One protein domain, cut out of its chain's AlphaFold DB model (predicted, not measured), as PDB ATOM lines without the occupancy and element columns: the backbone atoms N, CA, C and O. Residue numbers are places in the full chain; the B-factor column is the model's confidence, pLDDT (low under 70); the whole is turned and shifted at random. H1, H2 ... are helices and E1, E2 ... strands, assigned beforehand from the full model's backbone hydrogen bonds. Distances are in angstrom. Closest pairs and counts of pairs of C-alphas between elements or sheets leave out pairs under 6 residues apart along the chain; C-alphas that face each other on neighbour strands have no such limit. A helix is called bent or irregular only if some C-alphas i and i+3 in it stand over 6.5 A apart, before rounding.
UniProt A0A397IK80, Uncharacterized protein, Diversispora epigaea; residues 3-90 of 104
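Overview. This is residues 3 to 90 of the 104 residues of an uncharacterized protein of Diversispora epigaea (UniProt A0A397IK80). There is little regular structure here: two separate strand hairpins, E1 with E2 and E3 with E4, are set crosswise, and the long unnamed stretch 57 to 90 folds back past E4, where residues 69 to 70 pair with 53 to 54. The printed part has 88 residues, ordered E1, E2, H1, E3, E4; it is mostly strand, with only 30 residues in named elements, and both sheets are antiparallel. It is compact, radius of gyration of the C-alphas 13.1 A, spanning 33 by 31 by 20 A.

Arrangement. Start at the hairpin of E1, residues 9 to 14, and E2, residues 17 to 25, antiparallel at 156 degrees; N 10 and O 24 are 2.9 A apart, within hydrogen-bond range. Next comes H1, residues 28 to 33, irregular, with C-alphas 29 and 32 at 8.3 A; 0 of 2 O i to N i+4 and 1 of 3 O i to N i+3 pairs are within range. The hairpin of E3, residues 44 to 48, and E4, residues 53 to 56, has N 45 and O 55 at 2.8 A. E1 and E3 are only just apart, closest C-alphas 8.3 A.

Along the chain. Find C-alpha 9 at (-5.374, -49.379, 42.572), where E1 begins; E2, 19.5 A long, bends by 71 degrees at residue 20. E4 ends at C-alpha 56, (-23.766, -45.820, 36.935).

Size, cuts and confidence. The printed part has no cut; pLDDT is under 70 at residues 3 and 58 to 60.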
ATOM      1  N   MET A   3     -14.322 -59.419  46.103       69.62
ATOM      2  CA  MET A   3     -12.940 -59.853  45.873       69.62
ATOM      3  C   MET A   3     -12.017 -59.256  46.929       69.62
ATOM      4  O   MET A   3     -11.936 -58.040  47.095       69.62
ATOM      5  N   ILE A   4     -11.259 -60.120  47.605       77.94
ATOM      6  CA  ILE A   4     -10.202 -59.700  48.524       77.94
ATOM      7  C   ILE A   4      -8.937 -59.425  47.714       77.94
ATOM      8  O   ILE A   4      -8.316 -60.342  47.179       77.94
ATOM      9  N   THR A   5      -8.524 -58.161  47.638       83.06
ATOM     10  CA  THR A   5      -7.259 -57.793  46.995       83.06
ATOM     11  C   THR A   5      -6.666 -56.527  47.597       83.06
ATOM     12  O   THR A   5      -7.352 -55.541  47.841       83.06
ATOM     13  N   ASN A   6      -5.357 -56.548  47.834       86.19
ATOM     14  CA  ASN A   6      -4.551 -55.366  48.156       86.19
ATOM     15  C   ASN A   6      -3.722 -54.888  46.952       86.19
ATOM     16  O   ASN A   6      -2.893 -53.992  47.088       86.19
ATOM     17  N   LYS A   7      -3.907 -55.523  45.787       89.44
ATOM     18  CA  LYS A   7      -3.183 -55.206  44.551       89.44
ATOM     19  C   LYS A   7      -3.953 -54.243  43.653       89.44
ATOM     20  O   LYS A   7      -3.354 -53.700  42.733       89.44
ATOM     21  N   SER A   8      -5.249 -54.050  43.909       89.94
ATOM     22  CA  SER A   8      -6.051 -53.071  43.176       89.94
ATOM     23  C   SER A   8      -5.579 -51.652  43.488       89.94
ATOM     24  O   SER A   8      -5.175 -51.333  44.612       89.94
ATOM     25  N   PHE A   9      -5.633 -50.803  42.474       93.00
ATOM     26  CA  PHE A   9      -5.374 -49.379  42.572       93.00
ATOM     27  C   PHE A   9      -6.263 -48.655  41.564       93.00
ATOM     28  O   PHE A   9      -6.583 -49.197  40.509       93.00
ATOM     29  N   ILE A  10      -6.626 -47.426  41.902       93.50
ATOM     30  CA  ILE A  10      -7.258 -46.478  40.990       93.50
ATOM     31  C   ILE A  10      -6.310 -45.295  40.820       93.50
ATOM     32  O   ILE A  10      -5.542 -44.959  41.731       93.50
ATOM     33  N   PHE A  11      -6.322 -44.683  39.642       94.56
ATOM     34  CA  PHE A  11      -5.490 -43.520  39.379       94.56
ATOM     35  C   PHE A  11      -6.166 -42.550  38.418       94.56
ATOM     36  O   PHE A  11      -7.059 -42.929  37.663       94.56
ATOM     37  N   SER A  12      -5.730 -41.296  38.448       93.69
ATOM     38  CA  SER A  12      -6.145 -40.273  37.490       93.69
ATOM     39  C   SER A  12      -4.980 -39.367  37.120       93.69
ATOM     40  O   SER A  12      -4.021 -39.208  37.881       93.69
ATOM     41  N   PHE A  13      -5.077 -38.753  35.942       92.69
ATOM     42  CA  PHE A  13      -4.171 -37.701  35.495       92.69
ATOM     43  C   PHE A  13      -4.871 -36.359  35.628       92.69
ATOM     44  O   PHE A  13      -5.875 -36.104  34.961       92.69
ATOM     45  N   LYS A  14      -4.335 -35.467  36.461       85.50
ATOM     46  CA  LYS A  14      -4.875 -34.114  36.551       85.50
ATOM     47  C   LYS A  14      -4.524 -33.352  35.274       85.50
ATOM     48  O   LYS A  14      -3.348 -33.119  34.999       85.50
ATOM     49  N   ASN A  15      -5.542 -32.975  34.500       83.00
ATOM     50  CA  ASN A  15      -5.406 -32.254  33.227       83.00
ATOM     51  C   ASN A  15      -4.447 -32.947  32.238       83.00
ATOM     52  O   ASN A  15      -3.652 -32.285  31.576       83.00
ATOM     53  N   GLY A  16      -4.448 -34.285  32.202       80.44
ATOM     54  CA  GLY A  16      -3.561 -35.066  31.328       80.44
ATOM     55  C   GLY A  16      -2.075 -35.044  31.714       80.44
ATOM     56  O   GLY A  16      -1.256 -35.634  31.015       80.44
ATOM     57  N   ASN A  17      -1.694 -34.404  32.828       88.56
ATOM     58  CA  ASN A  17      -0.308 -34.358  33.281       88.56
ATOM     59  C   ASN A  17       0.018 -35.555  34.193       88.56
ATOM     60  O   ASN A  17      -0.463 -35.643  35.325       88.56
ATOM     61  N   ILE A  18       0.899 -36.443  33.716       88.38
ATOM     62  CA  ILE A  18       1.373 -37.634  34.444       88.38
ATOM     63  C   ILE A  18       2.077 -37.276  35.762       88.38
ATOM     64  O   ILE A  18       1.929 -37.999  36.749       88.38
ATOM     65  N   GLN A  19       2.809 -36.159  35.810       88.56
ATOM     66  CA  GLN A  19       3.499 -35.717  37.028       88.56
ATOM     67  C   GLN A  19       2.515 -35.305  38.129       88.56
ATOM     68  O   GLN A  19       2.819 -35.447  39.307       88.56
ATOM     69  N   ASN A  20       1.314 -34.866  37.745       87.62
ATOM     70  CA  ASN A  20       0.229 -34.523  38.661       87.62
ATOM     71  C   ASN A  20      -0.786 -35.668  38.791       87.62
ATOM     72  O   ASN A  20      -1.983 -35.427  38.975       87.62
ATOM     73  N   SER A  21      -0.325 -36.913  38.651       92.88
ATOM     74  CA  SER A  21      -1.182 -38.079  38.818       92.88
ATOM     75  C   SER A  21      -1.549 -38.305  40.280       92.88
ATOM     76  O   SER A  21      -0.755 -38.101  41.201       92.88
ATOM     77  N   ILE A  22      -2.777 -38.766  40.490       93.88
ATOM     78  CA  ILE A  22      -3.209 -39.299  41.775       93.88
ATOM     79  C   ILE A  22      -3.165 -40.810  41.642       93.88
ATOM     80  O   ILE A  22      -3.889 -41.373  40.831       93.88
ATOM     81  N   LEU A  23      -2.327 -41.463  42.442       94.81
ATOM     82  CA  LEU A  23      -2.344 -42.909  42.620       94.81
ATOM     83  C   LEU A  23      -2.948 -43.219  43.985       94.81
ATOM     84  O   LEU A  23      -2.492 -42.693  45.002       94.81
ATOM     85  N   SER A  24      -3.951 -44.089  43.998       94.25
ATOM     86  CA  SER A  24      -4.668 -44.467  45.205       94.25
ATOM     87  C   SER A  24      -4.775 -45.981  45.302       94.25
ATOM     88  O   SER A  24      -5.331 -46.643  44.422       94.25
ATOM     89  N   ARG A  25      -4.198 -46.556  46.361       95.25
ATOM     90  CA  ARG A  25      -4.205 -48.005  46.594       95.25
ATOM     91  C   ARG A  25      -5.270 -48.385  47.612       95.25
ATOM     92  O   ARG A  25      -5.711 -47.564  48.411       95.25
ATOM     93  N   VAL A  26      -5.675 -49.649  47.589       93.06
ATOM     94  CA  VAL A  26      -6.607 -50.202  48.577       93.06
ATOM     95  C   VAL A  26      -5.968 -50.233  49.965       93.06
ATOM     96  O   VAL A  26      -4.888 -50.796  50.158       93.06
ATOM     97  N   LYS A  27      -6.676 -49.720  50.973       91.56
ATOM     98  CA  LYS A  27      -6.300 -49.852  52.383       91.56
ATOM     99  C   LYS A  27      -6.448 -51.301  52.826       91.56
ATOM    100  O   LYS A  27      -7.514 -51.898  52.693       91.56
ATOM    101  N   LYS A  28      -5.410 -51.844  53.470       84.81
ATOM    102  CA  LYS A  28      -5.371 -53.242  53.942       84.81
ATOM    103  C   LYS A  28      -6.603 -53.648  54.766       84.81
ATOM    104  O   LYS A  28      -7.079 -54.763  54.611       84.81
ATOM    105  N   LYS A  29      -7.127 -52.738  55.597       86.62
ATOM    106  CA  LYS A  29      -8.309 -52.974  56.446       86.62
ATOM    107  C   LYS A  29      -9.628 -53.170  55.676       86.62
ATOM    108  O   LYS A  29     -10.571 -53.686  56.255       86.62
ATOM    109  N   ASN A  30      -9.684 -52.765  54.406       84.50
ATOM    110  CA  ASN A  30     -10.887 -52.765  53.565       84.50
ATOM    111  C   ASN A  30     -10.667 -53.542  52.252       84.50
ATOM    112  O   ASN A  30     -11.303 -53.269  51.236       84.50
ATOM    113  N   ASN A  31      -9.725 -54.487  52.229       81.25
ATOM    114  CA  ASN A  31      -9.314 -55.164  50.996       81.25
ATOM    115  C   ASN A  31     -10.391 -56.068  50.375       81.25
ATOM    116  O   ASN A  31     -10.372 -56.284  49.164       81.25
ATOM    117  N   ASN A  32     -11.341 -56.547  51.179       83.44
ATOM    118  CA  ASN A  32     -12.540 -57.273  50.753       83.44
ATOM    119  C   ASN A  32     -13.609 -56.377  50.104       83.44
ATOM    120  O   ASN A  32     -14.539 -56.882  49.490       83.44
ATOM    121  N   ARG A  33     -13.464 -55.055  50.222       82.44
ATOM    122  CA  ARG A  33     -14.419 -54.035  49.760       82.44
ATOM    123  C   ARG A  33     -13.877 -53.185  48.610       82.44
ATOM    124  O   ARG A  33     -14.432 -52.146  48.262       82.44
ATOM    125  N   SER A  34     -12.754 -53.606  48.038       80.38
ATOM    126  CA  SER A  34     -12.052 -52.860  46.993       80.38
ATOM    127  C   SER A  34     -12.782 -52.855  45.654       80.38
ATOM    128  O   SER A  34     -12.607 -51.916  44.874       80.38
ATOM    129  N   PHE A  35     -13.587 -53.885  45.400       80.44
ATOM    130  CA  PHE A  35     -14.251 -54.098  44.128       80.44
ATOM    131  C   PHE A  35     -15.572 -54.836  44.313       80.44
ATOM    132  O   PHE A  35     -15.626 -55.864  44.996       80.44
ATOM    133  N   TRP A  36     -16.626 -54.308  43.699       78.06
ATOM    134  CA  TRP A  36     -17.972 -54.846  43.781       78.06
ATOM    135  C   TRP A  36     -18.651 -54.809  42.414       78.06
ATOM    136  O   TRP A  36     -18.540 -53.839  41.667       78.06
ATOM    137  N   TYR A  37     -19.367 -55.892  42.116       75.94
ATOM    138  CA  TYR A  37     -20.297 -55.956  40.999       75.94
ATOM    139  C   TYR A  37     -21.721 -56.008  41.554       75.94
ATOM    140  O   TYR A  37     -22.049 -56.991  42.237       75.94
ATOM    141  N   PRO A  38     -22.544 -54.987  41.276       78.69
ATOM    142  CA  PRO A  38     -23.938 -54.955  41.689       78.69
ATOM    143  C   PRO A  38     -24.763 -56.051  41.016       78.69
ATOM    144  O   PRO A  38     -24.435 -56.563  39.944       78.69
ATOM    145  N   HIS A  39     -25.863 -56.421  41.672       81.56
ATOM    146  CA  HIS A  39     -26.851 -57.342  41.105       81.56
ATOM    147  C   HIS A  39     -27.665 -56.687  39.980       81.56
ATOM    148  O   HIS A  39     -28.061 -57.371  39.040       81.56
ATOM    149  N   GLN A  40     -27.869 -55.371  40.071       83.06
ATOM    150  CA  GLN A  40     -28.513 -54.520  39.071       83.06
ATOM    151  C   GLN A  40     -27.519 -54.203  37.950       83.06
ATOM    152  O   GLN A  40     -26.931 -53.128  37.905       83.06
ATOM    153  N   LYS A  41     -27.265 -55.185  37.085       77.81
ATOM    154  CA  LYS A  41     -26.300 -55.039  35.982       77.81
ATOM    155  C   LYS A  41     -26.751 -54.050  34.911       77.81
ATOM    156  O   LYS A  41     -25.911 -53.573  34.158       77.81
ATOM    157  N   ASP A  42     -28.051 -53.788  34.855       81.19
ATOM    158  CA  ASP A  42     -28.639 -52.834  33.920       81.19
ATOM    159  C   ASP A  42     -28.444 -51.389  34.404       81.19
ATOM    160  O   ASP A  42     -28.327 -50.490  33.578       81.19
ATOM    161  N   ASP A  43     -28.307 -51.192  35.723       83.75
ATOM    162  CA  ASP A  43     -28.213 -49.862  36.336       83.75
ATOM    163  C   ASP A  43     -26.761 -49.448  36.652       83.75
ATOM    164  O   ASP A  43     -26.455 -48.298  36.974       83.75
ATOM    165  N   TYR A  44     -25.830 -50.406  36.639       85.25
ATOM    166  CA  TYR A  44     -24.471 -50.184  37.116       85.25
ATOM    167  C   TYR A  44     -23.425 -51.015  36.384       85.25
ATOM    168  O   TYR A  44     -23.546 -52.227  36.188       85.25
ATOM    169  N   GLY A  45     -22.310 -50.348  36.109       85.31
ATOM    170  CA  GLY A  45     -21.052 -50.957  35.729       85.31
ATOM    171  C   GLY A  45     -20.197 -51.378  36.930       85.31
ATOM    172  O   GLY A  45     -20.700 -51.742  37.999       85.31
ATOM    173  N   PRO A  46     -18.864 -51.358  36.764       85.19
ATOM    174  CA  PRO A  46     -17.927 -51.636  37.843       85.19
ATOM    175  C   PRO A  46     -17.996 -50.591  38.965       85.19
ATOM    176  O   PRO A  46     -18.022 -49.385  38.710       85.19
ATOM    177  N   ILE A  47     -17.941 -51.062  40.215       89.62
ATOM    178  CA  ILE A  47     -17.846 -50.208  41.400       89.62
ATOM    179  C   ILE A  47     -16.572 -50.547  42.170       89.62
ATOM    180  O   ILE A  47     -16.289 -51.700  42.509       89.62
ATOM    181  N   PHE A  48     -15.806 -49.512  42.494       90.88
ATOM    182  CA  PHE A  48     -14.575 -49.598  43.259       90.88
ATOM    183  C   PHE A  48     -14.764 -48.935  44.626       90.88
ATOM    184  O   PHE A  48     -15.232 -47.804  44.733       90.88
ATOM    185  N   GLY A  49     -14.364 -49.643  45.683       89.38
ATOM    186  CA  GLY A  49     -14.161 -49.053  47.006       89.38
ATOM    187  C   GLY A  49     -15.422 -48.692  47.797       89.38
ATOM    188  O   GLY A  49     -15.413 -47.713  48.539       89.38
ATOM    189  N   CYS A  50     -16.492 -49.484  47.682       88.56
ATOM    190  CA  CYS A  50     -17.809 -49.162  48.258       88.56
ATOM    191  C   CYS A  50     -18.302 -47.778  47.810       88.56
ATOM    192  O   CYS A  50     -18.434 -46.878  48.633       88.56
ATOM    193  N   ASP A  51     -18.539 -47.621  46.508       89.62
ATOM    194  CA  ASP A  51     -19.008 -46.378  45.881       89.62
ATOM    195  C   ASP A  51     -17.993 -45.226  45.873       89.62
ATOM    196  O   ASP A  51     -18.376 -44.080  45.639       89.62
ATOM    197  N   GLU A  52     -16.702 -45.504  46.092       92.94
ATOM    198  CA  GLU A  52     -15.655 -44.483  45.957       92.94
ATOM    199  C   GLU A  52     -15.412 -44.078  44.507       92.94
ATOM    200  O   GLU A  52     -15.111 -42.921  44.228       92.94
ATOM    201  N   PHE A  53     -15.567 -45.026  43.587       92.75
ATOM    202  CA  PHE A  53     -15.691 -44.775  42.160       92.75
ATOM    203  C   PHE A  53     -16.746 -45.725  41.603       92.75
ATOM    204  O   PHE A  53     -16.580 -46.943  41.679       92.75
ATOM    205  N   ALA A  54     -17.834 -45.173  41.079       91.06
ATOM    206  CA  ALA A  54     -18.919 -45.954  40.508       91.06
ATOM    207  C   ALA A  54     -19.215 -45.494  39.088       91.06
ATOM    208  O   ALA A  54     -19.329 -44.295  38.817       91.06
ATOM    209  N   MET A  55     -19.374 -46.482  38.215       89.00
ATOM    210  CA  MET A  55     -19.938 -46.290  36.893       89.00
ATOM    211  C   MET A  55     -21.425 -46.644  36.967       89.00
ATOM    212  O   MET A  55     -21.760 -47.812  37.169       89.00
ATOM    213  N   ARG A  56     -22.306 -45.647  36.865       86.88
ATOM    214  CA  ARG A  56     -23.766 -45.820  36.935       86.88
ATOM    215  C   ARG A  56     -24.381 -45.539  35.567       86.88
ATOM    216  O   ARG A  56     -23.885 -44.681  34.849       86.88
ATOM    217  N   LEU A  57     -25.431 -46.283  35.253       80.12
ATOM    218  CA  LEU A  57     -26.244 -46.193  34.050       80.12
ATOM    219  C   LEU A  57     -27.702 -46.064  34.495       80.12
ATOM    220  O   LEU A  57     -28.265 -47.043  34.952       80.12
ATOM    221  N   ASP A  58     -28.339 -44.904  34.368       68.88
ATOM    222  CA  ASP A  58     -29.818 -44.884  34.356       68.88
ATOM    223  C   ASP A  58     -30.347 -44.926  32.907       68.88
ATOM    224  O   ASP A  58     -31.483 -45.325  32.654       68.88
ATOM    225  N   VAL A  59     -29.504 -44.551  31.938       62.03
ATOM    226  CA  VAL A  59     -29.685 -44.793  30.497       62.03
ATOM    227  C   VAL A  59     -28.670 -45.830  30.046       62.03
ATOM    228  O   VAL A  59     -27.618 -45.963  30.649       62.03
ATOM    229  N   SER A  60     -28.957 -46.547  28.961       66.88
ATOM    230  CA  SER A  60     -28.168 -47.678  28.442       66.88
ATOM    231  C   SER A  60     -26.693 -47.393  28.085       66.88
ATOM    232  O   SER A  60     -26.040 -48.274  27.528       66.88
ATOM    233  N   ASP A  61     -26.176 -46.186  28.338       70.50
ATOM    234  CA  ASP A  61     -24.815 -45.754  28.016       70.50
ATOM    235  C   ASP A  61     -24.244 -44.748  29.052       70.50
ATOM    236  O   ASP A  61     -24.860 -43.718  29.339       70.50
ATOM    237  N   PHE A  62     -23.031 -45.017  29.568       71.56
ATOM    238  CA  PHE A  62     -22.292 -44.186  30.541       71.56
ATOM    239  C   PHE A  62     -21.948 -42.779  30.019       71.56
ATOM    240  O   PHE A  62     -21.462 -41.927  30.776       71.56
ATOM    241  N   THR A  63     -22.137 -42.547  28.719       75.00
ATOM    242  CA  THR A  63     -21.832 -41.279  28.054       75.00
ATOM    243  C   THR A  63     -22.920 -40.219  28.235       75.00
ATOM    244  O   THR A  63     -22.643 -39.034  28.033       75.00
ATOM    245  N   GLN A  64     -24.139 -40.596  28.649       72.38
ATOM    246  CA  GLN A  64     -25.317 -39.735  28.466       72.38
ATOM    247  C   GLN A  64     -25.893 -39.088  29.732       72.38
ATOM    248  O   GLN A  64     -26.462 -38.003  29.627       72.38
ATOM    249  N   ASP A  65     -25.767 -39.697  30.911       78.31
ATOM    250  CA  ASP A  65     -26.531 -39.266  32.098       78.31
ATOM    251  C   ASP A  65     -25.744 -38.479  33.146       78.31
ATOM    252  O   ASP A  65     -26.339 -37.874  34.040       78.31
ATOM    253  N   GLY A  66     -24.415 -38.449  33.050       87.31
ATOM    254  CA  GLY A  66     -23.583 -37.770  34.036       87.31
ATOM    255  C   GLY A  66     -23.658 -38.397  35.431       87.31
ATOM    256  O   GLY A  66     -23.336 -37.727  36.414       87.31
ATOM    257  N   LEU A  67     -24.101 -39.653  35.544       89.75
ATOM    258  CA  LEU A  67     -24.356 -40.304  36.829       89.75
ATOM    259  C   LEU A  67     -23.150 -41.047  37.390       89.75
ATOM    260  O   LEU A  67     -23.250 -41.597  38.482       89.75
ATOM    261  N   ASN A  68     -22.011 -41.066  36.703       91.19
ATOM    262  CA  ASN A  68     -20.780 -41.612  37.271       91.19
ATOM    263  C   ASN A  68     -20.274 -40.684  38.380       91.19
ATOM    264  O   ASN A  68     -20.423 -39.466  38.289       91.19
ATOM    265  N   TRP A  69     -19.633 -41.225  39.416       92.62
ATOM    266  CA  TRP A  69     -19.067 -40.393  40.483       92.62
ATOM    267  C   TRP A  69     -17.769 -40.955  41.045       92.62
ATOM    268  O   TRP A  69     -17.528 -42.160  41.033       92.62
ATOM    269  N   CYS A  70     -16.965 -40.048  41.600       93.06
ATOM    270  CA  CYS A  70     -15.837 -40.369  42.462       93.06
ATOM    271  C   CYS A  70     -15.970 -39.548  43.741       93.06
ATOM    272  O   CYS A  70     -15.872 -38.327  43.676       93.06
ATOM    273  N   LYS A  71     -16.185 -40.196  44.882       89.69
ATOM    274  CA  LYS A  71     -16.374 -39.519  46.174       89.69
ATOM    275  C   LYS A  71     -15.802 -40.360  47.304       89.69
ATOM    276  O   LYS A  71     -15.485 -41.526  47.116       89.69
ATOM    277  N   ASN A  72     -15.677 -39.797  48.497       85.12
ATOM    278  CA  ASN A  72     -15.299 -40.597  49.661       85.12
ATOM    279  C   ASN A  72     -16.471 -41.486  50.108       85.12
ATOM    280  O   ASN A  72     -17.623 -41.049  50.115       85.12
ATOM    281  N   SER A  73     -16.180 -42.718  50.529       84.56
ATOM    282  CA  SER A  73     -17.175 -43.604  51.144       84.56
ATOM    283  C   SER A  73     -17.009 -43.664  52.659       84.56
ATOM    284  O   SER A  73     -15.942 -43.376  53.200       84.56
ATOM    285  N   ASN A  74     -18.037 -44.128  53.373       83.31
ATOM    286  CA  ASN A  74     -17.943 -44.350  54.824       83.31
ATOM    287  C   ASN A  74     -16.801 -45.310  55.200       83.31
ATOM    288  O   ASN A  74     -16.247 -45.240  56.299       83.31
ATOM    289  N   TYR A  75     -16.430 -46.206  54.285       85.75
ATOM    290  CA  TYR A  75     -15.352 -47.160  54.500       85.75
ATOM    291  C   TYR A  75     -13.989 -46.609  54.099       85.75
ATOM    292  O   TYR A  75     -12.986 -47.013  54.693       85.75
ATOM    293  N   ASN A  76     -13.951 -45.659  53.163       88.12
ATOM    294  CA  ASN A  76     -12.742 -45.107  52.573       88.12
ATOM    295  C   ASN A  76     -11.765 -46.226  52.158       88.12
ATOM    296  O   ASN A  76     -10.692 -46.379  52.763       88.12
ATOM    297  N   CYS A  77     -12.191 -47.106  51.250       92.12
ATOM    298  CA  CYS A  77     -11.472 -48.320  50.866       92.12
ATOM    299  C   CYS A  77     -10.154 -48.019  50.152       92.12
ATOM    300  O   CYS A  77      -9.194 -48.764  50.347       92.12
ATOM    301  N   TYR A  78     -10.080 -46.925  49.404       93.62
ATOM    302  CA  TYR A  78      -8.879 -46.417  48.763       93.62
ATOM    303  C   TYR A  78      -8.220 -45.306  49.608       93.62
ATOM    304  O   TYR A  78      -8.806 -44.721  50.523       93.62
ATOM    305  N   GLU A  79      -6.928 -45.066  49.390       94.00
ATOM    306  CA  GLU A  79      -6.129 -44.077  50.135       94.00
ATOM    307  C   GLU A  79      -6.590 -42.633  49.922       94.00
ATOM    308  O   GLU A  79      -6.590 -41.846  50.868       94.00
ATOM    309  N   LYS A  80      -6.969 -42.303  48.687       92.56
ATOM    310  CA  LYS A  80      -7.326 -40.969  48.191       92.56
ATOM    311  C   LYS A  80      -8.438 -41.067  47.140       92.56
ATOM    312  O   LYS A  80      -8.455 -42.030  46.369       92.56
ATOM    313  N   SER A  81      -9.293 -40.049  47.043       92.31
ATOM    314  CA  SER A  81     -10.146 -39.865  45.859       92.31
ATOM    315  C   SER A  81      -9.285 -39.532  44.637       92.31
ATOM    316  O   SER A  81      -8.259 -38.859  44.758       92.31
ATOM    317  N   ILE A  82      -9.702 -40.000  43.460       92.81
ATOM    318  CA  ILE A  82      -9.048 -39.703  42.176       92.81
ATOM    319  C   ILE A  82      -9.617 -38.449  41.496       92.81
ATOM    320  O   ILE A  82      -9.095 -38.025  40.463       92.81
ATOM    321  N   ARG A  83     -10.658 -37.832  42.067       92.06
ATOM    322  CA  ARG A  83     -11.190 -36.527  41.654       92.06
ATOM    323  C   ARG A  83     -11.153 -35.548  42.824       92.06
ATOM    324  O   ARG A  83     -11.166 -35.939  43.986       92.06
ATOM    325  N   THR A  84     -11.079 -34.261  42.501       88.06
ATOM    326  CA  THR A  84     -11.125 -33.167  43.486       88.06
ATOM    327  C   THR A  84     -12.545 -32.701  43.799       88.06
ATOM    328  O   THR A  84     -12.729 -31.921  44.724       88.06
ATOM    329  N   THR A  85     -13.518 -33.127  43.000       90.50
ATOM    330  CA  THR A  85     -14.929 -32.761  43.095       90.50
ATOM    331  C   THR A  85     -15.761 -34.033  43.235       90.50
ATOM    332  O   THR A  85     -15.396 -35.065  42.668       90.50
ATOM    333  N   ASP A  86     -16.865 -33.940  43.974       90.62
ATOM    334  CA  ASP A  86     -17.800 -35.051  44.214       90.62
ATOM    335  C   ASP A  86     -19.001 -35.026  43.240       90.62
ATOM    336  O   ASP A  86     -19.985 -35.738  43.433       90.62
ATOM    337  N   ASP A  87     -18.950 -34.171  42.214       92.00
ATOM    338  CA  ASP A  87     -19.995 -34.016  41.206       92.00
ATOM    339  C   ASP A  87     -20.054 -35.206  40.239       92.00
ATOM    340  O   ASP A  87     -19.050 -35.869  39.942       92.00
ATOM    341  N   GLY A  88     -21.260 -35.446  39.726       91.31
ATOM    342  CA  GLY A  88     -21.498 -36.417  38.668       91.31
ATOM    343  C   GLY A  88     -20.722 -36.075  37.393       91.31
ATOM    344  O   GLY A  88     -20.410 -34.910  37.137       91.31
ATOM    345  N   PHE A  89     -20.373 -37.085  36.603       90.88
ATOM    346  CA  PHE A  89     -19.705 -36.897  35.319       90.88
ATOM    347  C   PHE A  89     -20.110 -37.946  34.290       90.88
ATOM    348  O   PHE A  89     -20.450 -39.078  34.631       90.88
ATOM    349  N   SER A  90     -20.037 -37.570  33.015       89.25
ATOM    350  CA  SER A  90     -20.185 -38.500  31.894       89.25
ATOM    351  C   SER A  90     -18.822 -39.035  31.477       89.25
ATOM    352  O   SER A  90     -17.822 -38.310  31.495       89.25
TER     353      SER A  90